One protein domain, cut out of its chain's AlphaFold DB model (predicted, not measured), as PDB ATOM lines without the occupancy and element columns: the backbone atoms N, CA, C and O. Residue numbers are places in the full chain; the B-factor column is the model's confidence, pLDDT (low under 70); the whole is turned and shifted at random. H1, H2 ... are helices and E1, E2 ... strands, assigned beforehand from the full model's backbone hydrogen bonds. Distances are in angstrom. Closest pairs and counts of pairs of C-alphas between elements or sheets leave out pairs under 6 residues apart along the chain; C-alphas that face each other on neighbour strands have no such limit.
ATOM      1  N   ARG A  72     200.338 161.187 242.610       71.94
ATOM      2  CA  ARG A  72     200.002 162.593 242.841       71.94
ATOM      3  C   ARG A  72     199.744 162.770 244.338       71.94
ATOM      4  O   ARG A  72     198.821 162.182 244.890       71.94
ATOM      5  N   GLN A  73     200.597 163.530 245.029       59.91
ATOM      6  CA  GLN A  73     200.429 163.760 246.471       59.91
ATOM      7  C   GLN A  73     199.037 164.326 246.782       59.91
ATOM      8  O   GLN A  73     198.658 165.358 246.236       59.91
ATOM      9  N   ALA A  74     198.346 163.714 247.745       51.34
ATOM     10  CA  ALA A  74     197.018 164.121 248.214       51.34
ATOM     11  C   ALA A  74     196.952 165.533 248.850       51.34
ATOM     12  O   ALA A  74     195.868 166.013 249.154       51.34
ATOM     13  N   ASN A  75     198.095 166.204 249.053       44.09
ATOM     14  CA  ASN A  75     198.198 167.472 249.788       44.09
ATOM     15  C   ASN A  75     198.339 168.731 248.908       44.09
ATOM     16  O   ASN A  75     198.653 169.794 249.436       44.09
ATOM     17  N   ALA A  76     198.128 168.649 247.593       44.91
ATOM     18  CA  ALA A  76     198.219 169.806 246.699       44.91
ATOM     19  C   ALA A  76     196.896 170.028 245.953       44.91
ATOM     20  O   ALA A  76     196.800 169.627 244.803       44.91
ATOM     21  N   ASP A  77     195.896 170.617 246.623       41.09
ATOM     22  CA  ASP A  77     194.668 171.272 246.107       41.09
ATOM     23  C   ASP A  77     193.802 170.597 245.011       41.09
ATOM     24  O   ASP A  77     192.730 171.110 244.695       41.09
ATOM     25  N   CYS A  78     194.190 169.448 244.460       41.97
ATOM     26  CA  CYS A  78     193.413 168.634 243.534       41.97
ATOM     27  C   CYS A  78     192.826 167.462 244.317       41.97
ATOM     28  O   CYS A  78     193.497 166.458 244.574       41.97
ATOM     29  N   ALA A  79     191.566 167.606 244.716       38.50
ATOM     30  CA  ALA A  79     190.800 166.586 245.414       38.50
ATOM     31  C   ALA A  79     190.269 165.540 244.419       38.50
ATOM     32  O   ALA A  79     189.066 165.346 244.290       38.50
ATOM     33  N   CYS A  80     191.161 164.844 243.710       40.34
ATOM     34  CA  CYS A  80     190.791 163.654 242.939       40.34
ATOM     35  C   CYS A  80     190.551 162.485 243.914       40.34
ATOM     36  O   CYS A  80     191.373 161.579 244.042       40.34
ATOM     37  N   GLY A  81     189.467 162.554 244.688       35.38
ATOM     38  CA  GLY A  81     189.031 161.494 245.588       35.38
ATOM     39  C   GLY A  81     188.204 160.451 244.841       35.38
ATOM     40  O   GLY A  81     187.121 160.760 244.361       35.38
ATOM     41  N   GLY A  82     188.691 159.207 244.795       40.38
ATOM     42  CA  GLY A  82     187.919 158.027 244.384       40.38
ATOM     43  C   GLY A  82     188.482 157.310 243.150       40.38
ATOM     44  O   GLY A  82     188.459 157.863 242.057       40.38
ATOM     45  N   ALA A  83     188.911 156.051 243.344       45.38
ATOM     46  CA  ALA A  83     189.709 155.175 242.455       45.38
ATOM     47  C   ALA A  83     191.242 155.419 242.553       45.38
ATOM     48  O   ALA A  83     191.638 156.492 243.000       45.38
ATOM     49  N   PRO A  84     192.099 154.391 242.324       58.06
ATOM     50  CA  PRO A  84     193.422 154.264 242.954       58.06
ATOM     51  C   PRO A  84     194.276 155.510 242.728       58.06
ATOM     52  O   PRO A  84     194.210 156.079 241.644       58.06
ATOM     53  N   ALA A  85     195.097 155.887 243.720       64.62
ATOM     54  CA  ALA A  85     195.943 157.099 243.785       64.62
ATOM     55  C   ALA A  85     196.835 157.389 242.551       64.62
ATOM     56  O   ALA A  85     197.506 158.416 242.481       64.62
ATOM     57  N   LEU A  86     196.827 156.470 241.594       74.75
ATOM     58  CA  LEU A  86     197.557 156.440 240.342       74.75
ATOM     59  C   LEU A  86     196.741 156.964 239.158       74.75
ATOM     60  O   LEU A  86     197.325 157.312 238.143       74.75
ATOM     61  N   THR A  87     195.407 157.009 239.233       84.25
ATOM     62  CA  THR A  87     194.600 157.446 238.085       84.25
ATOM     63  C   THR A  87     194.635 158.964 237.966       84.25
ATOM     64  O   THR A  87     194.165 159.672 238.857       84.25
ATOM     65  N   VAL A  88     195.128 159.469 236.838       87.81
ATOM     66  CA  VAL A  88     195.099 160.899 236.508       87.81
ATOM     67  C   VAL A  88     194.143 161.170 235.357       87.81
ATOM     68  O   VAL A  88     193.636 160.261 234.698       87.81
ATOM     69  N   CYS A  89     193.858 162.449 235.150       90.06
ATOM     70  CA  CYS A  89     193.020 162.943 234.076       90.06
ATOM     71  C   CYS A  89     193.768 164.061 233.357       90.06
ATOM     72  O   CYS A  89     194.318 164.953 234.008       90.06
ATOM     73  N   ALA A  90     193.787 163.977 232.032       92.88
ATOM     74  CA  ALA A  90     194.398 164.946 231.145       92.88
ATOM     75  C   ALA A  90     193.378 165.448 230.119       92.88
ATOM     76  O   ALA A  90     192.540 164.691 229.641       92.88
ATOM     77  N   ILE A  91     193.469 166.721 229.758       93.81
ATOM     78  CA  ILE A  91     192.692 167.373 228.710       93.81
ATOM     79  C   ILE A  91     193.690 167.991 227.744       93.81
ATOM     80  O   ILE A  91     194.493 168.850 228.132       93.81
ATOM     81  N   GLY A  92     193.629 167.557 226.491       94.69
ATOM     82  CA  GLY A  92     194.570 167.962 225.457       94.69
ATOM     83  C   GLY A  92     194.009 167.822 224.050       94.69
ATOM     84  O   GLY A  92     192.902 167.329 223.847       94.69
ATOM     85  N   GLU A  93     194.783 168.287 223.082       95.44
ATOM     86  CA  GLU A  93     194.555 168.066 221.656       95.44
ATOM     87  C   GLU A  93     195.485 166.948 221.179       95.44
ATOM     88  O   GLU A  93     196.680 166.975 221.481       95.44
ATOM     89  N   ILE A  94     194.953 165.954 220.466       95.94
ATOM     90  CA  ILE A  94     195.765 164.878 219.888       95.94
ATOM     91  C   ILE A  94     196.616 165.484 218.778       95.94
ATOM     92  O   ILE A  94     196.084 165.924 217.764       95.94
ATOM     93  N   VAL A  95     197.933 165.509 218.946       94.94
ATOM     94  CA  VAL A  95     198.836 166.064 217.927       94.94
ATOM     95  C   VAL A  95     199.455 165.003 217.038       94.94
ATOM     96  O   VAL A  95     199.780 165.308 215.897       94.94
ATOM     97  N   ASP A  96     199.592 163.778 217.539       94.12
ATOM     98  CA  ASP A  96     200.139 162.642 216.802       94.12
ATOM     99  C   ASP A  96     199.589 161.329 217.375       94.12
ATOM    100  O   ASP A  96     199.162 161.280 218.535       94.12
ATOM    101  N   THR A  97     199.620 160.270 216.570       93.75
ATOM    102  CA  THR A  97     199.223 158.913 216.968       93.75
ATOM    103  C   THR A  97     200.279 157.914 216.522       93.75
ATOM    104  O   THR A  97     200.779 157.996 215.395       93.75
ATOM    105  N   GLU A  98     200.566 156.947 217.382       91.38
ATOM    106  CA  GLU A  98     201.510 155.865 217.126       91.38
ATOM    107  C   GLU A  98     200.745 154.562 216.991       91.38
ATOM    108  O   GLU A  98     200.051 154.124 217.909       91.38
ATOM    109  N   ALA A  99     200.841 153.971 215.801       90.62
ATOM    110  CA  ALA A  99     200.296 152.642 215.583       90.62
ATOM    111  C   ALA A  99     201.115 151.598 216.349       90.62
ATOM    112  O   ALA A  99     202.302 151.790 216.612       90.62
ATOM    113  N   VAL A 100     200.480 150.465 216.630       89.31
ATOM    114  CA  VAL A 100     201.154 149.298 217.192       89.31
ATOM    115  C   VAL A 100     202.359 148.909 216.333       89.31
ATOM    116  O   VAL A 100     202.275 148.881 215.102       89.31
ATOM    117  N   GLY A 101     203.492 148.663 216.994       82.81
ATOM    118  CA  GLY A 101     204.754 148.293 216.348       82.81
ATOM    119  C   GLY A 101     205.476 149.433 215.621       82.81
ATOM    120  O   GLY A 101     206.542 149.215 215.043       82.81
ATOM    121  N   GLN A 102     204.935 150.656 215.628       83.19
ATOM    122  CA  GLN A 102     205.596 151.795 214.995       83.19
ATOM    123  C   GLN A 102     206.903 152.129 215.724       83.19
ATOM    124  O   GLN A 102     206.926 152.211 216.946       83.19
ATOM    125  N   ASP A 103     207.985 152.327 214.963       73.88
ATOM    126  CA  ASP A 103     209.313 152.696 215.475       73.88
ATOM    127  C   ASP A 103     209.933 151.691 216.476       73.88
ATOM    128  O   ASP A 103     210.969 151.971 217.079       73.88
ATOM    129  N   LYS A 104     209.341 150.494 216.605       77.31
ATOM    130  CA  LYS A 104     209.758 149.426 217.522       77.31
ATOM    131  C   LYS A 104     210.607 148.381 216.794       77.31
ATOM    132  O   LYS A 104     210.321 147.976 215.666       77.31
ATOM    133  N   ASN A 105     211.671 147.908 217.440       78.75
ATOM    134  CA  ASN A 105     212.388 146.720 216.968       78.75
ATOM    135  C   ASN A 105     211.563 145.436 217.237       78.75
ATOM    136  O   ASN A 105     210.640 145.471 218.042       78.75
ATOM    137  N   PRO A 106     211.898 144.268 216.653       76.62
ATOM    138  CA  PRO A 106     211.080 143.056 216.802       76.62
ATOM    139  C   PRO A 106     210.848 142.550 218.238       76.62
ATOM    140  O   PRO A 106     209.958 141.734 218.451       76.62
ATOM    141  N   ILE A 107     211.668 142.954 219.218       79.31
ATOM    142  CA  ILE A 107     211.428 142.645 220.639       79.31
ATOM    143  C   ILE A 107     210.521 143.692 221.273       79.31
ATOM    144  O   ILE A 107     209.655 143.342 222.067       79.31
ATOM    145  N   GLU A 108     210.710 144.963 220.936       82.31
ATOM    146  CA  GLU A 108     209.805 146.032 221.368       82.31
ATOM    147  C   GLU A 108     208.409 145.853 220.762       82.31
ATOM    148  O   GLU A 108     207.432 146.193 221.402       82.31
ATOM    149  N   ASP A 109     208.297 145.214 219.596       85.44
ATOM    150  CA  ASP A 109     207.026 144.846 218.960       85.44
ATOM    151  C   ASP A 109     206.229 143.794 219.765       85.44
ATOM    152  O   ASP A 109     205.093 143.473 219.439       85.44
ATOM    153  N   ILE A 110     206.793 143.226 220.840       90.75
ATOM    154  CA  ILE A 110     206.017 142.428 221.805       90.75
ATOM    155  C   ILE A 110     205.033 143.322 222.571       90.75
ATOM    156  O   ILE A 110     203.943 142.869 222.912       90.75
ATOM    157  N   ASP A 111     205.430 144.559 222.853       90.44
ATOM    158  CA  ASP A 111     204.582 145.591 223.432       90.44
ATOM    159  C   ASP A 111     203.692 146.145 222.310       90.44
ATOM    160  O   ASP A 111     204.153 146.815 221.378       90.44
ATOM    161  N   ASP A 112     202.413 145.789 222.383       93.62
ATOM    162  CA  ASP A 112     201.415 146.034 221.354       93.62
ATOM    163  C   ASP A 112     200.505 147.221 221.663       93.62
ATOM    164  O   ASP A 112     199.362 147.272 221.204       93.62
ATOM    165  N   ASP A 113     201.026 148.175 222.429       93.56
ATOM    166  CA  ASP A 113     200.285 149.351 222.845       93.56
ATOM    167  C   ASP A 113     200.119 150.333 221.675       93.56
ATOM    168  O   ASP A 113     201.031 150.567 220.871       93.56
ATOM    169  N   PHE A 114     198.918 150.903 221.565       94.50
ATOM    170  CA  PHE A 114     198.624 152.025 220.672       94.50
ATOM    171  C   PHE A 114     198.740 153.311 221.471       94.50
ATOM    172  O   PHE A 114     198.205 153.379 222.574       94.50
ATOM    173  N   ALA A 115     199.345 154.359 220.918       94.69
ATOM    174  CA  ALA A 115     199.519 155.596 221.668       94.69
ATOM    175  C   ALA A 115     198.962 156.829 220.959       94.69
ATOM    176  O   ALA A 115     198.959 156.952 219.731       94.69
ATOM    177  N   ILE A 116     198.528 157.792 221.767       96.25
ATOM    178  CA  ILE A 116     198.254 159.160 221.331       96.25
ATOM    179  C   ILE A 116     199.148 160.130 222.089       96.25
ATOM    180  O   ILE A 116     199.454 159.947 223.266       96.25
ATOM    181  N   ASN A 117     199.527 161.209 221.417       95.31
ATOM    182  CA  ASN A 117     200.320 162.278 222.002       95.31
ATOM    183  C   ASN A 117     199.449 163.515 222.167       95.31
ATOM    184  O   ASN A 117     198.902 164.024 221.187       95.31
ATOM    185  N   LEU A 118     199.330 164.009 223.397       94.94
ATOM    186  CA  LEU A 118     198.481 165.150 223.716       94.94
ATOM    187  C   LEU A 118     199.292 166.430 223.896       94.94
ATOM    188  O   LEU A 118     200.155 166.515 224.770       94.94
ATOM    189  N   ALA A 119     198.927 167.473 223.159       92.25
ATOM    190  CA  ALA A 119     199.227 168.841 223.550       92.25
ATOM    191  C   ALA A 119     198.286 169.253 224.684       92.25
ATOM    192  O   ALA A 119     197.080 169.385 224.474       92.25
ATOM    193  N   LEU A 120     198.809 169.426 225.899       90.94
ATOM    194  CA  LEU A 120     197.960 169.717 227.054       90.94
ATOM    195  C   LEU A 120     197.415 171.146 227.037       90.94
ATOM    196  O   LEU A 120     198.166 172.119 226.936       90.94
ATOM    197  N   PHE A 121     196.106 171.272 227.259       89.81
ATOM    198  CA  PHE A 121     195.478 172.567 227.490       89.81
ATOM    199  C   PHE A 121     195.966 173.195 228.810       89.81
ATOM    200  O   PHE A 121     196.262 172.474 229.772       89.81
ATOM    201  N   PRO A 122     196.041 174.539 228.883       83.56
ATOM    202  CA  PRO A 122     195.517 175.512 227.913       83.56
ATOM    203  C   PRO A 122     196.478 175.870 226.762       83.56
ATOM    204  O   PRO A 122     196.198 176.809 226.022       83.56
ATOM    205  N   LEU A 123     197.605 175.169 226.614       81.81
ATOM    206  CA  LEU A 123     198.620 175.499 225.612       81.81
ATOM    207  C   LEU A 123     198.166 175.077 224.215       81.81
ATOM    208  O   LEU A 123     197.704 173.954 224.021       81.81
ATOM    209  N   GLN A 124     198.330 175.965 223.238       84.88
ATOM    210  CA  GLN A 124     198.032 175.683 221.835       84.88
ATOM    211  C   GLN A 124     199.318 175.412 221.049       84.88
ATOM    212  O   GLN A 124     200.387 175.925 221.377       84.88
ATOM    213  N   MET A 125     199.222 174.667 219.945       85.75
ATOM    214  CA  MET A 125     200.372 174.406 219.060       85.75
ATOM    215  C   MET A 125     201.057 175.683 218.555       85.75
ATOM    216  O   MET A 125     202.286 175.735 218.463       85.75
ATOM    217  N   GLY A 126     200.283 176.745 218.310       83.38
ATOM    218  CA  GLY A 126     200.816 178.062 217.957       83.38
ATOM    219  C   GLY A 126     201.730 178.662 219.032       83.38
ATOM    220  O   GLY A 126     202.734 179.285 218.688       83.38
ATOM    221  N   ASP A 127     201.449 178.421 220.319       81.69
ATOM    222  CA  ASP A 127     202.264 178.928 221.431       81.69
ATOM    223  C   ASP A 127     203.650 178.279 221.461       81.69
ATOM    224  O   ASP A 127     204.644 178.940 221.774       81.69
ATOM    225  N   PHE A 128     203.724 176.989 221.123       80.69
ATOM    226  CA  PHE A 128     204.988 176.260 221.042       80.69
ATOM    227  C   PHE A 128     205.805 176.691 219.822       80.69
ATOM    228  O   PHE A 128     207.002 176.945 219.954       80.69
ATOM    229  N   ALA A 129     205.163 176.853 218.661       80.88
ATOM    230  CA  ALA A 129     205.839 177.305 217.447       80.88
ATOM    231  C   ALA A 129     206.385 178.737 217.579       80.88
ATOM    232  O   ALA A 129     207.543 178.989 217.248       80.88
ATOM    233  N   ALA A 130     205.597 179.669 218.132       78.56
ATOM    234  CA  ALA A 130     205.993 181.071 218.289       78.56
ATOM    235  C   ALA A 130     207.203 181.268 219.218       78.56
ATOM    236  O   ALA A 130     207.931 182.254 219.098       78.56
ATOM    237  N   ARG A 131     207.424 180.340 220.154       69.44
ATOM    238  CA  ARG A 131     208.553 180.385 221.099       69.44
ATOM    239  C   ARG A 131     209.831 179.770 220.537       69.44
ATOM    240  O   ARG A 131     210.878 179.909 221.164       69.44
ATOM    241  N   GLY A 132     209.739 179.177 219.346       57.94
ATOM    242  CA  GLY A 132     210.852 178.644 218.581       57.94
ATOM    243  C   GLY A 132     211.399 177.340 219.155       57.94
ATOM    244  O   GLY A 132     211.857 177.272 220.293       57.94
ATOM    245  N   TYR A 133     211.455 176.313 218.311       58.59
ATOM    246  CA  TYR A 133     212.523 175.326 218.398       58.59
ATOM    247  C   TYR A 133     213.039 175.011 216.999       58.59
ATOM    248  O   TYR A 133     212.262 174.846 216.065       58.59
ATOM    249  N   VAL A 134     214.364 174.966 216.879       52.66
ATOM    250  CA  VAL A 134     215.109 174.705 215.647       52.66
ATOM    251  C   VAL A 134     215.386 173.209 215.569       52.66
ATOM    252  O   VAL A 134     215.883 172.628 216.532       52.66
ATOM    253  N   ALA A 135     215.094 172.597 214.422       47.12
ATOM    254  CA  ALA A 135     215.335 171.179 214.178       47.12
ATOM    255  C   ALA A 135     216.767 170.746 214.590       47.12
ATOM    256  O   ALA A 135     217.745 171.425 214.235       47.12
ATOM    257  N   PRO A 136     216.927 169.577 215.246       46.62
ATOM    258  CA  PRO A 136     218.232 168.987 215.571       46.62
ATOM    259  C   PRO A 136     219.145 168.765 214.353       46.62
ATOM    260  O   PRO A 136     220.345 168.548 214.490       46.62
ATOM    261  N   GLU A 137     218.616 168.834 213.134       46.38
ATOM    262  CA  GLU A 137     219.361 168.582 211.896       46.38
ATOM    263  C   GLU A 137     220.466 169.616 211.626       46.38
ATOM    264  O   GLU A 137     221.513 169.270 211.075       46.38
ATOM    265  N   THR A 138     220.324 170.854 212.111       44.38
ATOM    266  CA  THR A 138     221.425 171.840 212.120       44.38
ATOM    267  C   THR A 138     222.550 171.483 213.105       44.38
ATOM    268  O   THR A 138     223.625 172.077 213.065       44.38
ATOM    269  N   VAL A 139     222.329 170.497 213.980       42.22
ATOM    270  CA  VAL A 139     223.170 170.148 215.136       42.22
ATOM    271  C   VAL A 139     224.020 168.892 214.889       42.22
ATOM    272  O   VAL A 139     225.063 168.716 215.518       42.22
ATOM    273  N   LEU A 140     223.672 168.068 213.893       41.94
ATOM    274  CA  LEU A 140     224.451 166.877 213.511       41.94
ATOM    275  C   LEU A 140     225.748 167.200 212.738       41.94
ATOM    276  O   LEU A 140     226.584 166.320 212.540       41.94
ATOM    277  N   ARG A 141     225.987 168.470 212.369       44.34
ATOM    278  CA  ARG A 141     227.266 168.949 211.808       44.34
ATOM    279  C   ARG A 141     228.106 169.727 212.838       44.34
ATOM    280  O   ARG A 141     228.450 170.884 212.637       44.34
ATOM    281  N   SER A 148     223.680 172.653 224.570       52.94
ATOM    282  CA  SER A 148     223.256 172.989 225.931       52.94
ATOM    283  C   SER A 148     222.440 174.264 226.005       52.94
ATOM    284  O   SER A 148     221.550 174.334 226.839       52.94
ATOM    285  N   ASP A 149     222.722 175.264 225.173       54.66
ATOM    286  CA  ASP A 149     222.184 176.605 225.402       54.66
ATOM    287  C   ASP A 149     220.808 176.762 224.759       54.66
ATOM    288  O   ASP A 149     219.875 177.180 225.435       54.66
ATOM    289  N   GLY A 150     220.631 176.305 223.513       55.31
ATOM    290  CA  GLY A 150     219.317 176.285 222.860       55.31
ATOM    291  C   GLY A 150     218.338 175.329 223.546       55.31
ATOM    292  O   GLY A 150     217.197 175.702 223.816       55.31
ATOM    293  N   PHE A 151     218.794 174.123 223.910       58.41
ATOM    294  CA  PHE A 151     217.974 173.186 224.677       58.41
ATOM    295  C   PHE A 151     217.681 173.710 226.084       58.41
ATOM    296  O   PHE A 151     216.549 173.585 226.524       58.41
ATOM    297  N   ARG A 152     218.627 174.360 226.782       62.75
ATOM    298  CA  ARG A 152     218.327 174.999 228.078       62.75
ATOM    299  C   ARG A 152     217.366 176.161 227.942       62.75
ATOM    300  O   ARG A 152     216.506 176.274 228.797       62.75
ATOM    301  N   THR A 153     217.483 177.021 226.935       61.16
ATOM    302  CA  THR A 153     216.535 178.127 226.733       61.16
ATOM    303  C   THR A 153     215.142 177.594 226.417       61.16
ATOM    304  O   THR A 153     214.165 178.092 226.968       61.16
ATOM    305  N   TYR A 154     215.045 176.531 225.617       60.31
ATOM    306  CA  TYR A 154     213.796 175.812 225.378       60.31
ATOM    307  C   TYR A 154     213.253 175.175 226.656       60.31
ATOM    308  O   TYR A 154     212.109 175.422 227.016       60.31
ATOM    309  N   LEU A 155     214.086 174.440 227.397       63.66
ATOM    310  CA  LEU A 155     213.734 173.824 228.672       63.66
ATOM    311  C   LEU A 155     213.304 174.883 229.687       63.66
ATOM    312  O   LEU A 155     212.333 174.674 230.387       63.66
ATOM    313  N   GLN A 156     213.971 176.035 229.740       66.31
ATOM    314  CA  GLN A 156     213.614 177.169 230.590       66.31
ATOM    315  C   GLN A 156     212.315 177.828 230.134       66.31
ATOM    316  O   GLN A 156     211.519 178.208 230.980       66.31
ATOM    317  N   GLY A 157     212.072 177.943 228.828       64.38
ATOM    318  CA  GLY A 157     210.820 178.448 228.270       64.38
ATOM    319  C   GLY A 157     209.651 177.512 228.565       64.38
ATOM    320  O   GLY A 157     208.607 177.961 229.030       64.38
ATOM    321  N   LEU A 158     209.852 176.209 228.383       63.53
ATOM    322  CA  LEU A 158     208.893 175.179 228.747       63.53
ATOM    323  C   LEU A 158     208.707 175.091 230.260       63.53
ATOM    324  O   LEU A 158     207.583 174.978 230.722       63.53
ATOM    325  N   MET A 159     209.775 175.196 231.049       64.50
ATOM    326  CA  MET A 159     209.706 175.260 232.506       64.50
ATOM    327  C   MET A 159     209.018 176.533 232.966       64.50
ATOM    328  O   MET A 159     208.333 176.469 233.970       64.50
ATOM    329  N   ALA A 160     209.162 177.655 232.258       64.94
ATOM    330  CA  ALA A 160     208.468 178.905 232.544       64.94
ATOM    331  C   ALA A 160     206.975 178.803 232.224       64.94
ATOM    332  O   ALA A 160     206.157 179.257 233.015       64.94
ATOM    333  N   ILE A 161     206.617 178.169 231.100       60.78
ATOM    334  CA  ILE A 161     205.229 177.825 230.747       60.78
ATOM    335  C   ILE A 161     204.644 176.900 231.790       60.78
ATOM    336  O   ILE A 161     203.527 177.112 232.255       60.78
ATOM    337  N   ALA A 162     205.440 175.902 232.165       54.75
ATOM    338  CA  ALA A 162     205.134 175.068 233.273       54.75
ATOM    339  C   ALA A 162     204.939 176.026 234.460       54.75
ATOM    340  O   ALA A 162     203.819 176.082 234.889       54.75
ATOM    341  N   THR A 163     205.878 176.842 234.983       55.00
ATOM    342  CA  THR A 163     205.864 177.507 236.330       55.00
ATOM    343  C   THR A 163     204.797 178.565 236.573       55.00
ATOM    344  O   THR A 163     204.758 179.120 237.669       55.00
ATOM    345  N   LEU A 164     203.878 178.787 235.638       56.97
ATOM    346  CA  LEU A 164     202.816 179.769 235.796       56.97
ATOM    347  C   LEU A 164     201.826 179.405 236.929       56.97
ATOM    348  O   LEU A 164     201.436 178.253 237.083       56.97
ATOM    349  N   PRO A 165     201.332 180.375 237.716       41.41
ATOM    350  CA  PRO A 165     200.372 180.135 238.808       41.41
ATOM    351  C   PRO A 165     199.027 179.505 238.389       41.41
ATOM    352  O   PRO A 165     198.233 179.118 239.242       41.41
ATOM    353  N   THR A 166     198.756 179.399 237.086       50.72
ATOM    354  CA  THR A 166     197.554 178.804 236.481       50.72
ATOM    355  C   THR A 166     197.738 177.337 236.060       50.72
ATOM    356  O   THR A 166     196.876 176.804 235.366       50.72
ATOM    357  N   ARG A 167     198.836 176.677 236.473       58.03
ATOM    358  CA  ARG A 167     199.173 175.267 236.187       58.03
ATOM    359  C   ARG A 167     198.086 174.289 236.610       58.03
ATOM    360  O   ARG A 167     198.129 173.694 237.686       58.03
ATOM    361  N   VAL A 168     197.177 174.014 235.705       63.00
ATOM    362  CA  VAL A 168     196.406 172.791 235.758       63.00
ATOM    363  C   VAL A 168     197.078 171.843 234.765       63.00
ATOM    364  O   VAL A 168     197.224 172.198 233.602       63.00
ATOM    365  N   GLN A 169     197.543 170.676 235.231       81.12
ATOM    366  CA  GLN A 169     198.144 169.570 234.449       81.12
ATOM    367  C   GLN A 169     199.638 169.651 234.077       81.12
ATOM    368  O   GLN A 169     200.177 168.684 233.547       81.12
ATOM    369  N   ALA A 170     200.345 170.753 234.345       76.06
ATOM    370  CA  ALA A 170     201.762 170.864 233.963       76.06
ATOM    371  C   ALA A 170     202.677 169.843 234.665       76.06
ATOM    372  O   ALA A 170     203.754 169.535 234.162       76.06
ATOM    373  N   ASP A 171     202.256 169.334 235.823       77.00
ATOM    374  CA  ASP A 171     202.928 168.249 236.531       77.00
ATOM    375  C   ASP A 171     202.967 166.949 235.722       77.00
ATOM    376  O   ASP A 171     203.922 166.195 235.866       77.00
ATOM    377  N   LEU A 172     202.008 166.732 234.817       84.06
ATOM    378  CA  LEU A 172     201.982 165.557 233.943       84.06
ATOM    379  C   LEU A 172     203.128 165.563 232.921       84.06
ATOM    380  O   LEU A 172     203.606 164.501 232.541       84.06
ATOM    381  N   LEU A 173     203.601 166.746 232.510       79.12
ATOM    382  CA  LEU A 173     204.677 166.892 231.520       79.12
ATOM    383  C   LEU A 173     206.077 166.904 232.132       79.12
ATOM    384  O   LEU A 173     207.059 166.780 231.404       79.12
ATOM    385  N   THR A 174     206.181 167.117 233.443       72.25
ATOM    386  CA  THR A 174     207.464 167.330 234.117       72.25
ATOM    387  C   THR A 174     207.774 166.201 235.077       72.25
ATOM    388  O   THR A 174     206.953 165.862 235.930       72.25
ATOM    389  N   ARG A 175     209.002 165.687 235.024       65.38
ATOM    390  CA  ARG A 175     209.515 164.767 236.039       65.38
ATOM    391  C   ARG A 175     209.482 165.437 237.421       65.38
ATOM    392  O   ARG A 175     209.991 166.549 237.589       65.38
ATOM    393  N   ARG A 176     208.924 164.766 238.436       58.81
ATOM    394  CA  ARG A 176     209.244 165.115 239.830       58.81
ATOM    395  C   ARG A 176     210.728 164.827 240.042       58.81
ATOM    396  O   ARG A 176     211.211 163.802 239.579       58.81
ATOM    397  N   GLN A 177     211.441 165.709 240.740       56.81
ATOM    398  CA  GLN A 177     212.800 165.407 241.196       56.81
ATOM    399  C   GLN A 177     212.796 164.028 241.865       56.81
ATOM    400  O   GLN A 177     212.070 163.830 242.842       56.81
ATOM    401  N   ASN A 178     213.559 163.077 241.322       52.91
ATOM    402  CA  ASN A 178     213.791 161.819 242.021       52.91
ATOM    403  C   ASN A 178     214.581 162.108 243.306       52.91
ATOM    404  O   ASN A 178     215.196 163.172 243.456       52.91
ATOM    405  N   ALA A 179     214.612 161.153 244.236       47.78
ATOM    406  CA  ALA A 179     215.383 161.281 245.476       47.78
ATOM    407  C   ALA A 179     216.890 161.552 245.243       47.78
ATOM    408  O   ALA A 179     217.608 161.924 246.170       47.78
ATOM    409  N   HIS A 180     217.364 161.391 244.003       51.53
ATOM    410  CA  HIS A 180     218.739 161.614 243.570       51.53
ATOM    411  C   HIS A 180     219.026 163.039 243.056       51.53
ATOM    412  O   HIS A 180     220.176 163.341 242.743       51.53
ATOM    413  N   GLY A 181     218.034 163.939 243.028       52.66
ATOM    414  CA  GLY A 181     218.241 165.365 242.743       52.66
ATOM    415  C   GLY A 181     218.452 165.713 241.267       52.66
ATOM    416  O   GLY A 181     218.965 166.793 240.964       52.66
ATOM    417  N   GLU A 182     218.061 164.834 240.344       55.69
ATOM    418  CA  GLU A 182     218.130 165.112 238.906       55.69
ATOM    419  C   GLU A 182     217.124 166.208 238.508       55.69
ATOM    420  O   GLU A 182     216.059 166.354 239.111       55.69
ATOM    421  N   LEU A 183     217.479 167.035 237.517       54.12
ATOM    422  CA  LEU A 183     216.627 168.141 237.065       54.12
ATOM    423  C   LEU A 183     215.301 167.612 236.500       54.12
ATOM    424  O   LEU A 183     215.240 166.521 235.937       54.12
ATOM    425  N   ALA A 184     214.234 168.402 236.642       54.34
ATOM    426  CA  ALA A 184     212.964 168.091 236.002       54.34
ATOM    427  C   ALA A 184     213.139 168.165 234.477       54.34
ATOM    428  O   ALA A 184     213.358 169.241 233.920       54.34
ATOM    429  N   GLU A 185     213.065 167.015 233.823       64.25
ATOM    430  CA  GLU A 185     213.078 166.890 232.369       64.25
ATOM    431  C   GLU A 185     211.639 166.700 231.864       64.25
ATOM    432  O   GLU A 185     210.756 166.258 232.611       64.25
ATOM    433  N   PHE A 186     211.385 167.113 230.619       62.88
ATOM    434  CA  PHE A 186     210.109 166.841 229.957       62.88
ATOM    435  C   PHE A 186     210.057 165.380 229.527       62.88
ATOM    436  O   PHE A 186     211.088 164.826 229.154       62.88
ATOM    437  N   GLY A 187     208.864 164.782 229.583       66.81
ATOM    438  CA  GLY A 187     208.645 163.402 229.148       66.81
ATOM    439  C   GLY A 187     208.925 163.236 227.656       66.81
ATOM    440  O   GLY A 187     209.994 162.773 227.278       66.81
ATOM    441  N   TYR A 188     207.980 163.659 226.818       81.31
ATOM    442  CA  TYR A 188     208.017 163.413 225.380       81.31
ATOM    443  C   TYR A 188     208.048 164.701 224.575       81.31
ATOM    444  O   TYR A 188     207.354 165.671 224.893       81.31
ATOM    445  N   LEU A 189     208.823 164.681 223.491       85.88
ATOM    446  CA  LEU A 189     208.829 165.712 222.464       85.88
ATOM    447  C   LEU A 189     208.416 165.086 221.135       85.88
ATOM    448  O   LEU A 189     209.006 164.096 220.712       85.88
ATOM    449  N   ARG A 190     207.450 165.695 220.450       87.56
ATOM    450  CA  ARG A 190     207.083 165.322 219.078       87.56
ATOM    451  C   ARG A 190     207.519 166.406 218.112       87.56
ATOM    452  O   ARG A 190     207.362 167.599 218.383       87.56
ATOM    453  N   THR A 191     208.084 165.985 216.987       89.25
ATOM    454  CA  THR A 191     208.372 166.891 215.877       89.25
ATOM    455  C   THR A 191     207.065 167.211 215.166       89.25
ATOM    456  O   THR A 191     206.320 166.324 214.760       89.25
ATOM    457  N   MET A 192     206.814 168.498 214.998       91.88
ATOM    458  CA  MET A 192     205.646 169.054 214.337       91.88
ATOM    459  C   MET A 192     206.112 169.954 213.195       91.88
ATOM    460  O   MET A 192     207.229 170.477 213.212       91.88
ATOM    461  N   VAL A 193     205.248 170.173 212.212       92.88
ATOM    462  CA  VAL A 193     205.481 171.097 211.102       92.88
ATOM    463  C   VAL A 193     204.422 172.183 211.144       92.88
ATOM    464  O   VAL A 193     203.242 171.895 210.969       92.88
ATOM    465  N   MET A 194     204.846 173.423 211.378       93.50
ATOM    466  CA  MET A 194     203.997 174.612 211.353       93.50
ATOM    467  C   MET A 194     204.013 175.242 209.961       93.50
ATOM    468  O   MET A 194     205.052 175.310 209.306       93.50
ATOM    469  N   HIS A 195     202.868 175.741 209.518       94.81
ATOM    470  CA  HIS A 195     202.712 176.547 208.314       94.81
ATOM    471  C   HIS A 195     202.517 178.021 208.672       94.81
ATOM    472  O   HIS A 195     202.014 178.369 209.736       94.81
ATOM    473  N   SER A 196     202.846 178.914 207.743       92.81
ATOM    474  CA  SER A 196     202.724 180.370 207.912       92.81
ATOM    475  C   SER A 196     201.286 180.872 208.104       92.81
ATOM    476  O   SER A 196     201.087 181.982 208.592       92.81
ATOM    477  N   ASN A 197     200.278 180.068 207.757       93.69
ATOM    478  CA  ASN A 197     198.861 180.329 208.037       93.69
ATOM    479  C   ASN A 197     198.420 179.852 209.442       93.69
ATOM    480  O   ASN A 197     197.240 179.959 209.768       93.69
ATOM    481  N   GLY A 198     199.335 179.297 210.246       90.56
ATOM    482  CA  GLY A 198     199.074 178.767 211.585       90.56
ATOM    483  C   GLY A 198     198.562 177.324 211.631       90.56
ATOM    484  O   GLY A 198     198.359 176.803 212.727       90.56
ATOM    485  N   SER A 199     198.348 176.652 210.489       94.12
ATOM    486  CA  SER A 199     198.062 175.215 210.507       94.12
ATOM    487  C   SER A 199     199.314 174.418 210.835       94.12
ATOM    488  O   SER A 199     200.423 174.816 210.491       94.12
ATOM    489  N   TYR A 200     199.131 173.264 211.463       94.69
ATOM    490  CA  TYR A 200     200.225 172.356 211.764       94.69
ATOM    491  C   TYR A 200     199.876 170.916 211.372       94.69
ATOM    492  O   TYR A 200     198.690 170.567 211.252       94.69
ATOM    493  N   LEU A 201     200.919 170.107 211.177       94.56
ATOM    494  CA  LEU A 201     200.861 168.661 210.949       94.56
ATOM    495  C   LEU A 201     201.916 167.952 211.815       94.56
ATOM    496  O   LEU A 201     202.991 168.528 212.027       94.56
ATOM    497  N   PRO A 202     201.660 166.728 212.299       92.62
ATOM    498  CA  PRO A 202     202.710 165.902 212.881       92.62
ATOM    499  C   PRO A 202     203.749 165.514 211.827       92.62
ATOM    500  O   PRO A 202     203.459 165.419 210.632       92.62
ATOM    501  N   TRP A 203     204.983 165.280 212.270       91.06
ATOM    502  CA  TRP A 203     206.075 164.851 211.394       91.06
ATOM    503  C   TRP A 203     205.748 163.570 210.618       91.06
ATOM    504  O   TRP A 203     206.029 163.487 209.423       91.06
ATOM    505  N   THR A 204     205.078 162.624 211.272       88.31
ATOM    506  CA  THR A 204     204.631 161.338 210.713       88.31
ATOM    507  C   THR A 204     203.676 161.498 209.524       88.31
ATOM    508  O   THR A 204     203.713 160.697 208.595       88.31
ATOM    509  N   GLU A 205     202.858 162.555 209.481       90.94
ATOM    510  CA  GLU A 205     202.017 162.873 208.314       90.94
ATOM    511  C   GLU A 205     202.825 163.475 207.156       90.94
ATOM    512  O   GLU A 205     202.444 163.347 205.992       90.94
ATOM    513  N   VAL A 206     203.944 164.135 207.462       91.94
ATOM    514  CA  VAL A 206     204.770 164.844 206.476       91.94
ATOM    515  C   VAL A 206     205.753 163.910 205.785       91.94
ATOM    516  O   VAL A 206     205.857 163.928 204.557       91.94
ATOM    517  N   VAL A 207     206.482 163.100 206.552       89.38
ATOM    518  CA  VAL A 207     207.484 162.176 205.998       89.38
ATOM    519  C   VAL A 207     207.022 160.723 205.982       89.38
ATOM    520  O   VAL A 207     207.740 159.867 205.473       89.38
ATOM    521  N   GLY A 208     205.808 160.433 206.446       85.62
ATOM    522  CA  GLY A 208     205.331 159.071 206.661       85.62
ATOM    523  C   GLY A 208     205.789 158.516 208.010       85.62
ATOM    524  O   GLY A 208     206.658 159.077 208.672       85.62
ATOM    525  N   ARG A 209     205.187 157.399 208.416       79.25
ATOM    526  CA  ARG A 209     205.628 156.629 209.583       79.25
ATOM    527  C   ARG A 209     206.842 155.802 209.178       79.25
ATOM    528  O   ARG A 209     206.779 155.123 208.147       79.25
ATOM    529  N   ASP A 210     207.930 155.892 209.935       66.12
ATOM    530  CA  ASP A 210     209.070 155.012 209.710       66.12
ATOM    531  C   ASP A 210     208.675 153.598 210.166       66.12
ATOM    532  O   ASP A 210     207.986 153.399 211.167       66.12
ATOM    533  N   SER A 211     209.024 152.587 209.378       54.16
ATOM    534  CA  SER A 211     208.627 151.200 209.645       54.16
ATOM    535  C   SER A 211     209.613 150.500 210.590       54.16
ATOM    536  O   SER A 211     209.909 149.323 210.400       54.16
ATOM    537  N   GLY A 212     210.180 151.227 211.560       48.72
ATOM    538  CA  GLY A 212     211.064 150.653 212.580       48.72
ATOM    539  C   GLY A 212     212.501 150.362 212.131       48.72
ATOM    540  O   GLY A 212     213.178 149.543 212.756       48.72
ATOM    541  N   THR A 213     213.021 151.008 211.078       48.22
ATOM    542  CA  THR A 213     214.472 150.966 210.831       48.22
ATOM    543  C   THR A 213     215.174 152.086 211.616       48.22
ATOM    544  O   THR A 213     214.872 153.243 211.368       48.22
ATOM    545  N   PRO A 214     216.143 151.803 212.517       44.03
ATOM    546  CA  PRO A 214     216.756 152.793 213.433       44.03
ATOM    547  C   PRO A 214     217.565 153.927 212.781       44.03
ATOM    548  O   PRO A 214     218.258 154.688 213.458       44.03
ATOM    549  N   LEU A 215     217.562 154.002 211.459       48.56
ATOM    550  CA  LEU A 215     218.173 155.069 210.698       48.56
ATOM    551  C   LEU A 215     217.016 155.772 210.020       48.56
ATOM    552  O   LEU A 215     216.487 155.195 209.077       48.56
ATOM    553  N   ALA A 216     216.697 156.992 210.474       50.84
ATOM    554  CA  ALA A 216     215.985 157.987 209.679       50.84
ATOM    555  C   ALA A 216     216.491 157.848 208.246       50.84
ATOM    556  O   ALA A 216     217.652 158.176 207.953       50.84
ATOM    557  N   GLY A 217     215.696 157.183 207.408       53.72
ATOM    558  CA  GLY A 217     216.215 156.692 206.146       53.72
ATOM    559  C   GLY A 217     216.711 157.884 205.326       53.72
ATOM    560  O   GLY A 217     216.199 158.995 205.491       53.72
ATOM    561  N   PRO A 218     217.658 157.706 204.387       61.56
ATOM    562  CA  PRO A 218     217.917 158.719 203.356       61.56
ATOM    563  C   PRO A 218     216.619 159.250 202.701       61.56
ATOM    564  O   PRO A 218     216.586 160.378 202.202       61.56
ATOM    565  N   ASP A 219     215.539 158.474 202.790       78.06
ATOM    566  CA  ASP A 219     214.185 158.805 202.378       78.06
ATOM    567  C   ASP A 219     213.498 159.895 203.220       78.06
ATOM    568  O   ASP A 219     212.777 160.697 202.636       78.06
ATOM    569  N   GLU A 220     213.703 160.009 204.538       84.06
ATOM    570  CA  GLU A 220     213.005 161.029 205.348       84.06
ATOM    571  C   GLU A 220     213.429 162.446 204.964       84.06
ATOM    572  O   GLU A 220     212.596 163.327 204.747       84.06
ATOM    573  N   HIS A 221     214.737 162.667 204.818       84.50
ATOM    574  CA  HIS A 221     215.266 163.954 204.375       84.50
ATOM    575  C   HIS A 221     214.790 164.286 202.955       84.50
ATOM    576  O   HIS A 221     214.433 165.432 202.674       84.50
ATOM    577  N   ALA A 222     214.737 163.291 202.064       89.00
ATOM    578  CA  ALA A 222     214.202 163.470 200.719       89.00
ATOM    579  C   ALA A 222     212.702 163.815 200.737       89.00
ATOM    580  O   ALA A 222     212.294 164.753 200.053       89.00
ATOM    581  N   ARG A 223     211.896 163.125 201.557       90.50
ATOM    582  CA  ARG A 223     210.459 163.394 201.739       90.50
ATOM    583  C   ARG A 223     210.215 164.769 202.345       90.50
ATOM    584  O   ARG A 223     209.343 165.491 201.877       90.50
ATOM    585  N   TRP A 224     211.024 165.179 203.319       91.94
ATOM    586  CA  TRP A 224     210.966 166.528 203.874       91.94
ATOM    587  C   TRP A 224     211.286 167.594 202.830       91.94
ATOM    588  O   TRP A 224     210.541 168.562 202.699       91.94
ATOM    589  N   LEU A 225     212.371 167.431 202.067       91.94
ATOM    590  CA  LEU A 225     212.719 168.373 201.003       91.94
ATOM    591  C   LEU A 225     211.619 168.455 199.942       91.94
ATOM    592  O   LEU A 225     211.239 169.555 199.545       91.94
ATOM    593  N   ASP A 226     211.085 167.314 199.515       94.44
ATOM    594  CA  ASP A 226     209.958 167.251 198.584       94.44
ATOM    595  C   ASP A 226     208.724 167.971 199.150       94.44
ATOM    596  O   ASP A 226     208.122 168.806 198.472       94.44
ATOM    597  N   TYR A 227     208.402 167.741 200.424       95.00
ATOM    598  CA  TYR A 227     207.318 168.425 201.114       95.00
ATOM    599  C   TYR A 227     207.529 169.944 201.177       95.00
ATOM    600  O   TYR A 227     206.607 170.699 200.865       95.00
ATOM    601  N   VAL A 228     208.733 170.409 201.530       95.19
ATOM    602  CA  VAL A 228     209.091 171.838 201.568       95.19
ATOM    603  C   VAL A 228     208.938 172.471 200.191       95.19
ATOM    604  O   VAL A 228     208.368 173.554 200.079       95.19
ATOM    605  N   LEU A 229     209.412 171.801 199.138       96.44
ATOM    606  CA  LEU A 229     209.318 172.298 197.765       96.44
ATOM    607  C   LEU A 229     207.861 172.380 197.294       96.44
ATOM    608  O   LEU A 229     207.454 173.405 196.746       96.44
ATOM    609  N   LYS A 230     207.056 171.343 197.555       97.25
ATOM    610  CA  LYS A 230     205.624 171.311 197.207       97.25
ATOM    611  C   LYS A 230     204.797 172.330 197.988       97.25
ATOM    612  O   LYS A 230     203.820 172.852 197.461       97.25
ATOM    613  N   ASN A 231     205.205 172.644 199.216       97.19
ATOM    614  CA  ASN A 231     204.488 173.537 200.123       97.19
ATOM    615  C   ASN A 231     205.231 174.858 200.370       97.19
ATOM    616  O   ASN A 231     204.999 175.512 201.384       97.19
ATOM    617  N   ALA A 232     206.101 175.294 199.452       96.56
ATOM    618  CA  ALA A 232     206.962 176.464 199.657       96.56
ATOM    619  C   ALA A 232     206.181 177.749 199.998       96.56
ATOM    620  O   ALA A 232     206.636 178.561 200.805       96.56
ATOM    621  N   ALA A 233     204.973 177.912 199.442       96.75
ATOM    622  CA  ALA A 233     204.084 179.035 199.748       96.75
ATOM    623  C   ALA A 233     203.644 179.072 201.221       96.75
ATOM    624  O   ALA A 233     203.438 180.152 201.771       96.75
ATOM    625  N   LEU A 234     203.538 177.905 201.864       96.06
ATOM    626  CA  LEU A 234     203.176 177.779 203.270       96.06
ATOM    627  C   LEU A 234     204.364 178.007 204.206       96.06
ATOM    628  O   LEU A 234     204.116 178.180 205.393       96.06
ATOM    629  N   ARG A 235     205.609 178.059 203.705       94.12
ATOM    630  CA  ARG A 235     206.842 178.194 204.508       94.12
ATOM    631  C   ARG A 235     206.864 177.213 205.693       94.12
ATOM    632  O   ARG A 235     206.811 177.651 206.838       94.12
ATOM    633  N   PRO A 236     206.855 175.895 205.430       94.44
ATOM    634  CA  PRO A 236     206.793 174.903 206.491       94.44
ATOM    635  C   PRO A 236     208.046 174.958 207.371       94.44
ATOM    636  O   PRO A 236     209.168 174.894 206.870       94.44
ATOM    637  N   GLU A 237     207.844 175.021 208.683       91.06
ATOM    638  CA  GLU A 237     208.907 175.061 209.687       91.06
ATOM    639  C   GLU A 237     208.735 173.909 210.677       91.06
ATOM    640  O   GLU A 237     207.647 173.693 211.214       91.06
ATOM    641  N   LYS A 238     209.812 173.152 210.920       89.94
ATOM    642  CA  LYS A 238     209.818 172.107 211.951       89.94
ATOM    643  C   LYS A 238     209.973 172.744 213.323       89.94
ATOM    644  O   LYS A 238     210.815 173.623 213.489       89.94
ATOM    645  N   PHE A 239     209.257 172.227 214.308       84.81
ATOM    646  CA  PHE A 239     209.460 172.548 215.716       84.81
ATOM    647  C   PHE A 239     209.204 171.311 216.584       84.81
ATOM    648  O   PHE A 239     208.592 170.348 216.130       84.81
ATOM    649  N   SER A 240     209.672 171.329 217.831       83.56
ATOM    650  CA  SER A 240     209.412 170.262 218.801       83.56
ATOM    651  C   SER A 240     208.400 170.738 219.836       83.56
ATOM    652  O   SER A 240     208.599 171.775 220.480       83.56
ATOM    653  N   ALA A 241     207.324 169.980 220.007       85.50
ATOM    654  CA  ALA A 241     206.280 170.247 220.985       85.50
ATOM    655  C   ALA A 241     206.371 169.244 222.142       85.50
ATOM    656  O   ALA A 241     206.487 168.045 221.873       85.50
ATOM    657  N   PRO A 242     206.305 169.686 223.413       85.81
ATOM    658  CA  PRO A 242     206.124 168.765 224.518       85.81
ATOM    659  C   PRO A 242     204.721 168.177 224.459       85.81
ATOM    660  O   PRO A 242     203.736 168.897 224.275       85.81
ATOM    661  N   VAL A 243     204.642 166.869 224.640       90.69
ATOM    662  CA  VAL A 243     203.381 166.136 224.618       90.69
ATOM    663  C   VAL A 243     203.279 165.244 225.844       90.69
ATOM    664  O   VAL A 243     204.288 164.804 226.394       90.69
ATOM    665  N   LEU A 244     202.049 164.985 226.275       92.88
ATOM    666  CA  LEU A 244     201.763 163.893 227.191       92.88
ATOM    667  C   LEU A 244     201.483 162.646 226.359       92.88
ATOM    668  O   LEU A 244     200.514 162.623 225.599       92.88
ATOM    669  N   HIS A 245     202.330 161.637 226.504       94.69
ATOM    670  CA  HIS A 245     202.122 160.339 225.884       94.69
ATOM    671  C   HIS A 245     201.030 159.576 226.641       94.69
ATOM    672  O   HIS A 245     200.924 159.679 227.869       94.69
ATOM    673  N   CYS A 246     200.145 158.916 225.903       95.50
ATOM    674  CA  CYS A 246     198.984 158.219 226.436       95.50
ATOM    675  C   CYS A 246     198.827 156.884 225.699       95.50
ATOM    676  O   CYS A 246     198.450 156.892 224.525       95.50
ATOM    677  N   GLU A 247     199.085 155.774 226.386       95.12
ATOM    678  CA  GLU A 247     199.093 154.423 225.816       95.12
ATOM    679  C   GLU A 247     197.793 153.663 226.137       95.12
ATOM    680  O   GLU A 247     197.310 153.611 227.275       95.12
ATOM    681  N   PHE A 248     197.203 153.080 225.100       95.44
ATOM    682  CA  PHE A 248     196.062 152.178 225.143       95.44
ATOM    683  C   PHE A 248     196.601 150.760 225.060       95.44
ATOM    684  O   PHE A 248     197.124 150.357 224.021       95.44
ATOM    685  N   GLU A 249     196.449 150.029 226.157       92.88
ATOM    686  CA  GLU A 249     197.111 148.745 226.310       92.88
ATOM    687  C   GLU A 249     196.603 147.697 225.323       92.88
ATOM    688  O   GLU A 249     195.391 147.459 225.199       92.88
ATOM    689  N   GLY A 250     197.555 147.046 224.668       93.81
ATOM    690  CA  GLY A 250     197.345 145.789 223.983       93.81
ATOM    691  C   GLY A 250     197.479 144.599 224.935       93.81
ATOM    692  O   GLY A 250     197.919 144.695 226.082       93.81
ATOM    693  N   SER A 306     194.058 149.625 221.217       90.44
ATOM    694  CA  SER A 306     193.123 150.420 220.427       90.44
ATOM    695  C   SER A 306     192.302 151.350 221.301       90.44
ATOM    696  O   SER A 306     192.112 151.148 222.503       90.44
ATOM    697  N   THR A 307     191.757 152.382 220.668       87.19
ATOM    698  CA  THR A 307     190.900 153.356 221.339       87.19
ATOM    699  C   THR A 307     189.527 152.784 221.682       87.19
ATOM    700  O   THR A 307     188.871 153.293 222.585       87.19
ATOM    701  N   ASP A 308     189.084 151.728 220.997       85.12
ATOM    702  CA  ASP A 308     187.701 151.238 221.016       85.12
ATOM    703  C   ASP A 308     187.217 150.835 222.413       85.12
ATOM    704  O   ASP A 308     186.081 151.121 222.788       85.12
ATOM    705  N   GLY A 309     188.084 150.211 223.219       76.12
ATOM    706  CA  GLY A 309     187.742 149.814 224.589       76.12
ATOM    707  C   GLY A 309     187.642 150.990 225.568       76.12
ATOM    708  O   GLY A 309     186.937 150.909 226.581       76.12
ATOM    709  N   ALA A 310     188.350 152.081 225.278       73.56
ATOM    710  CA  ALA A 310     188.440 153.269 226.120       73.56
ATOM    711  C   ALA A 310     187.508 154.405 225.668       73.56
ATOM    712  O   ALA A 310     187.204 155.288 226.472       73.56
ATOM    713  N   LEU A 311     187.059 154.387 224.412       82.44
ATOM    714  CA  LEU A 311     186.176 155.391 223.831       82.44
ATOM    715  C   LEU A 311     184.798 155.370 224.489       82.44
ATOM    716  O   LEU A 311     184.079 154.370 224.482       82.44
ATOM    717  N   VAL A 312     184.419 156.524 225.020       71.31
ATOM    718  CA  VAL A 312     183.074 156.799 225.522       71.31
ATOM    719  C   VAL A 312     182.196 157.282 224.369       71.31
ATOM    720  O   VAL A 312     182.645 158.080 223.553       71.31
ATOM    721  N   ASP A 313     180.951 156.800 224.297       66.06
ATOM    722  CA  ASP A 313     179.938 157.144 223.277       66.06
ATOM    723  C   ASP A 313     180.240 156.699 221.827       66.06
ATOM    724  O   ASP A 313     179.427 156.912 220.923       66.06
ATOM    725  N   GLY A 314     181.347 155.982 221.608       64.75
ATOM    726  CA  GLY A 314     181.743 155.438 220.306       64.75
ATOM    727  C   GLY A 314     182.324 156.478 219.337       64.75
ATOM    728  O   GLY A 314     182.513 157.646 219.664       64.75
ATOM    729  N   GLY A 315     182.632 156.036 218.114       79.62
ATOM    730  CA  GLY A 315     183.271 156.855 217.079       79.62
ATOM    731  C   GLY A 315     184.771 156.591 216.957       79.62
ATOM    732  O   GLY A 315     185.260 155.556 217.386       79.62
ATOM    733  N   THR A 316     185.488 157.521 216.333       86.56
ATOM    734  CA  THR A 316     186.944 157.467 216.153       86.56
ATOM    735  C   THR A 316     187.551 158.767 216.650       86.56
ATOM    736  O   THR A 316     186.973 159.834 216.413       86.56
ATOM    737  N   ILE A 317     188.714 158.678 217.288       90.62
ATOM    738  CA  ILE A 317     189.556 159.836 217.587       90.62
ATOM    739  C   ILE A 317     190.757 159.859 216.650       90.62
ATOM    740  O   ILE A 317     191.237 158.813 216.214       90.62
ATOM    741  N   GLY A 318     191.244 161.051 216.342       91.62
ATOM    742  CA  GLY A 318     192.429 161.237 215.520       91.62
ATOM    743  C   GLY A 318     193.125 162.567 215.789       91.62
ATOM    744  O   GLY A 318     192.734 163.308 216.694       91.62
ATOM    745  N   PRO A 319     194.168 162.880 215.007       92.88
ATOM    746  CA  PRO A 319     194.856 164.159 215.102       92.88
ATOM    747  C   PRO A 319     193.876 165.341 215.057       92.88
ATOM    748  O   PRO A 319     192.934 165.353 214.264       92.88
ATOM    749  N   LYS A 320     194.134 166.349 215.894       92.44
ATOM    750  CA  LYS A 320     193.347 167.573 216.136       92.44
ATOM    751  C   LYS A 320     192.054 167.390 216.931       92.44
ATOM    752  O   LYS A 320     191.431 168.396 217.276       92.44
ATOM    753  N   ASP A 321     191.660 166.165 217.277       94.88
ATOM    754  CA  ASP A 321     190.570 165.984 218.232       94.88
ATOM    755  C   ASP A 321     190.995 166.470 219.620       94.88
ATOM    756  O   ASP A 321     192.103 166.212 220.099       94.88
ATOM    757  N   ARG A 322     190.079 167.170 220.289       95.00
ATOM    758  CA  ARG A 322     190.240 167.581 221.682       95.00
ATOM    759  C   ARG A 322     189.646 166.502 222.552       95.00
ATOM    760  O   ARG A 322     188.477 166.155 222.389       95.00
ATOM    761  N   VAL A 323     190.443 165.979 223.465       95.31
ATOM    762  CA  VAL A 323     190.072 164.811 224.247       95.31
ATOM    763  C   VAL A 323     190.337 165.005 225.724       95.31
ATOM    764  O   VAL A 323     191.221 165.755 226.144       95.31
ATOM    765  N   ILE A 324     189.547 164.284 226.505       93.25
ATOM    766  CA  ILE A 324     189.751 164.039 227.921       93.25
ATOM    767  C   ILE A 324     190.193 162.591 228.043       93.25
ATOM    768  O   ILE A 324     189.496 161.696 227.573       93.25
ATOM    769  N   VAL A 325     191.342 162.371 228.665       93.56
ATOM    770  CA  VAL A 325     191.973 161.064 228.829       93.56
ATOM    771  C   VAL A 325     192.126 160.763 230.309       93.56
ATOM    772  O   VAL A 325     192.512 161.636 231.088       93.56
ATOM    773  N   ARG A 326     191.828 159.527 230.714       91.75
ATOM    774  CA  ARG A 326     192.070 159.036 232.077       91.75
ATOM    775  C   ARG A 326     192.718 157.660 232.043       91.75
ATOM    776  O   ARG A 326     192.261 156.782 231.315       91.75
ATOM    777  N   GLY A 327     193.725 157.465 232.879       90.50
ATOM    778  CA  GLY A 327     194.472 156.214 233.007       90.50
ATOM    779  C   GLY A 327     195.482 156.300 234.145       90.50
ATOM    780  O   GLY A 327     195.450 157.267 234.916       90.50
ATOM    781  N   ALA A 328     196.352 155.301 234.273       90.38
ATOM    782  CA  ALA A 328     197.370 155.291 235.314       90.38
ATOM    783  C   ALA A 328     198.514 156.242 234.945       90.38
ATOM    784  O   ALA A 328     199.069 156.172 233.857       90.38
ATOM    785  N   TRP A 329     198.874 157.136 235.859       91.50
ATOM    786  CA  TRP A 329     200.064 157.959 235.722       91.50
ATOM    787  C   TRP A 329     201.273 157.147 236.137       91.50
ATOM    788  O   TRP A 329     201.412 156.752 237.301       91.50
ATOM    789  N   VAL A 330     202.136 156.883 235.172       90.50
ATOM    790  CA  VAL A 330     203.295 156.031 235.378       90.50
ATOM    791  C   VAL A 330     204.530 156.661 234.772       90.50
ATOM    792  O   VAL A 330     204.464 157.551 233.921       90.50
ATOM    793  N   TYR A 331     205.659 156.188 235.273       89.69
ATOM    794  CA  TYR A 331     206.940 156.351 234.644       89.69
ATOM    795  C   TYR A 331     207.263 155.070 233.876       89.69
ATOM    796  O   TYR A 331     207.451 154.020 234.498       89.69
ATOM    797  N   ASP A 332     207.272 155.148 232.548       91.06
ATOM    798  CA  ASP A 332     207.599 154.009 231.699       91.06
ATOM    799  C   ASP A 332     209.117 153.929 231.499       91.06
ATOM    800  O   ASP A 332     209.775 154.854 231.027       91.06
ATOM    801  N   THR A 333     209.692 152.808 231.927       87.94
ATOM    802  CA  THR A 333     211.135 152.563 231.856       87.94
ATOM    803  C   THR A 333     211.571 151.893 230.549       87.94
ATOM    804  O   THR A 333     212.772 151.695 230.339       87.94
ATOM    805  N   GLY A 334     210.618 151.507 229.694       83.56
ATOM    806  CA  GLY A 334     210.832 150.778 228.447       83.56
ATOM    807  C   GLY A 334     211.371 151.623 227.295       83.56
ATOM    808  O   GLY A 334     211.995 151.067 226.393       83.56
ATOM    809  N   HIS A 335     211.206 152.945 227.328       78.44
ATOM    810  CA  HIS A 335     211.665 153.847 226.269       78.44
ATOM    811  C   HIS A 335     212.111 155.216 226.813       78.44
ATOM    812  O   HIS A 335     212.132 155.484 228.016       78.44
ATOM    813  N   GLN A 336     212.626 156.065 225.917       65.81
ATOM    814  CA  GLN A 336     213.101 157.408 226.263       65.81
ATOM    815  C   GLN A 336     211.930 158.393 226.277       65.81
ATOM    816  O   GLN A 336     211.640 159.036 225.273       65.81
ATOM    817  N   GLY A 337     211.291 158.547 227.428       60.38
ATOM    818  CA  GLY A 337     210.180 159.475 227.598       60.38
ATOM    819  C   GLY A 337     209.438 159.114 228.867       60.38
ATOM    820  O   GLY A 337     208.931 158.018 229.005       60.38
ATOM    821  N   TRP A 338     209.514 159.978 229.874       72.00
ATOM    822  CA  TRP A 338     209.538 159.465 231.239       72.00
ATOM    823  C   TRP A 338     208.125 159.344 231.824       72.00
ATOM    824  O   TRP A 338     207.783 158.293 232.335       72.00
ATOM    825  N   ASN A 339     207.268 160.359 231.712       87.19
ATOM    826  CA  ASN A 339     205.930 160.319 232.311       87.19
ATOM    827  C   ASN A 339     204.839 160.184 231.250       87.19
ATOM    828  O   ASN A 339     204.802 160.970 230.299       87.19
ATOM    829  N   GLU A 340     203.892 159.288 231.492       91.88
ATOM    830  CA  GLU A 340     202.776 159.036 230.585       91.88
ATOM    831  C   GLU A 340     201.512 158.611 231.327       91.88
ATOM    832  O   GLU A 340     201.524 158.316 232.528       91.88
ATOM    833  N   ILE A 341     200.397 158.614 230.600       93.25
ATOM    834  CA  ILE A 341     199.188 157.917 231.022       93.25
ATOM    835  C   ILE A 341     199.199 156.548 230.352       93.25
ATOM    836  O   ILE A 341     198.888 156.448 229.170       93.25
ATOM    837  N   HIS A 342     199.521 155.509 231.111       93.50
ATOM    838  CA  HIS A 342     199.549 154.134 230.626       93.50
ATOM    839  C   HIS A 342     198.299 153.389 231.089       93.50
ATOM    840  O   HIS A 342     197.775 153.636 232.186       93.50
ATOM    841  N   GLY A 343     197.768 152.524 230.231       88.50
ATOM    842  CA  GLY A 343     196.463 151.918 230.460       88.50
ATOM    843  C   GLY A 343     195.372 152.978 230.419       88.50
ATOM    844  O   GLY A 343     194.649 153.185 231.401       88.50
ATOM    845  N   VAL A 344     195.263 153.700 229.298       92.69
ATOM    846  CA  VAL A 344     194.158 154.637 229.073       92.69
ATOM    847  C   VAL A 344     192.834 153.880 229.163       92.69
ATOM    848  O   VAL A 344     192.492 153.030 228.346       92.69
ATOM    849  N   ARG A 345     192.046 154.226 230.180       87.75
ATOM    850  CA  ARG A 345     190.775 153.564 230.494       87.75
ATOM    851  C   ARG A 345     189.576 154.308 229.941       87.75
ATOM    852  O   ARG A 345     188.512 153.710 229.764       87.75
ATOM    853  N   ILE A 346     189.722 155.613 229.762       89.38
ATOM    854  CA  ILE A 346     188.673 156.502 229.278       89.38
ATOM    855  C   ILE A 346     189.329 157.494 228.333       89.38
ATOM    856  O   ILE A 346     190.276 158.180 228.722       89.38
ATOM    857  N   VAL A 347     188.781 157.602 227.129       91.94
ATOM    858  CA  VAL A 347     189.016 158.725 226.231       91.94
ATOM    859  C   VAL A 347     187.677 159.246 225.722       91.94
ATOM    860  O   VAL A 347     186.816 158.481 225.289       91.94
ATOM    861  N   GLN A 348     187.485 160.558 225.804       91.19
ATOM    862  CA  GLN A 348     186.255 161.213 225.376       91.19
ATOM    863  C   GLN A 348     186.579 162.466 224.580       91.19
ATOM    864  O   GLN A 348     187.300 163.341 225.061       91.19
ATOM    865  N   ARG A 349     186.025 162.564 223.371       91.88
ATOM    866  CA  ARG A 349     186.130 163.772 222.553       91.88
ATOM    867  C   ARG A 349     185.237 164.876 223.116       91.88
ATOM    868  O   ARG A 349     184.113 164.615 223.537       91.88
ATOM    869  N   VAL A 350     185.729 166.110 223.085       91.62
ATOM    870  CA  VAL A 350     184.984 167.311 223.473       91.62
ATOM    871  C   VAL A 350     184.994 168.340 222.349       91.62
ATOM    872  O   VAL A 350     186.018 168.569 221.711       91.62
TER     873      VAL A 350
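AT A GLANCE: This is residues 72 to 141, 148 to 250 and 306 to 350 of the 439 residues of an uncharacterized protein of Rhizobacter sp. Root29 (UniProt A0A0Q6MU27). A small closed barrel of five strands, running round as E1, E2, E5, E7, E6 and back to E1, has its wall extended at one end, where the first part of E5 leaves the ring and pairs with E3, and E3 with the short E4. H1 and H3 pack on the outside of this wall, H2 lies off it near them, and H4 ties H5 to the extended end. The printed part has 218 residues, with seven named strands and five named helices in the order E1 E2 H1 H2 H3 E3 E4 H4 H5 E5 E6 E7; the sheet is mixed. The class is mixed, helices and strands, with 106 residues in named elements, under half. The whole is compact, with a radius of gyration of the C-alphas of 17.7 A and spans of 53 by 38 by 35 A.

HOW THE PARTS SIT: E1, residues 87 to 98, and E2, residues 114 to 120, form an antiparallel hairpin, with N 95 and O 117 at 2.9 A. E2 is antiparallel to E5, residues 237 to 248, with N 116 and O 246 at 2.9 A. H1, residues 125 to 130, is on the barrel and outside it, over E5 at a height of 7.7 A over the sheet; the C-alphas of Phe 128 and Ala 241 are their closest, 6.2 A. H2, residues 148 to 162, is not on the barrel but is near H1. H3, residues 170 to 173, is on the barrel and outside it, over none of the strands. E3, residues 188 to 194, is antiparallel to E5, with N 192 and O 239 at 2.8 A, and forms a hairpin with E4, residues 200 to 202, with N 193 and O 201 at 2.8 A. H4, residues 203 to 207, is on the barrel and touches H5, residues 218 to 230, closest at C-alphas 207 and 223, 5.3 A. E6, residues 322 to 332, and E7, residues 339 to 349, form a hairpin, with N 324 and O 348 at 2.8 A. E7 is parallel to E5, with N 247 and O 341 at 2.9 A, and E6 is antiparallel to E1, with N 90 and O 325 at 2.8 A. In H1, H2, H4 and H5 every O i to N i+4 pair is within hydrogen-bond range; H3 is too short for one.

IN THESE COORDINATES: E1 begins at C-alpha 87, (194.600, 157.446, 238.085), and bends by 106 degrees at residue 95. E5 is 30.5 A long, E6 24.2 A and H2 19.7 A. E7 ends at C-alpha 349, (186.130, 163.772, 222.553).

THE WHOLE: The C-alphas farthest apart are those of Asn 75 and Leu 229, 53.4 A. Residues 142 to 147 and 251 to 305 are cut out, with gaps of 15.2 A and 7.2 A between C-alphas. The links E1 to E2 and H3 to E3 are long. Mean pLDDT of the printed part is 77.5; 71 residues are under 70, among them 73 to 85 and 148 to 168.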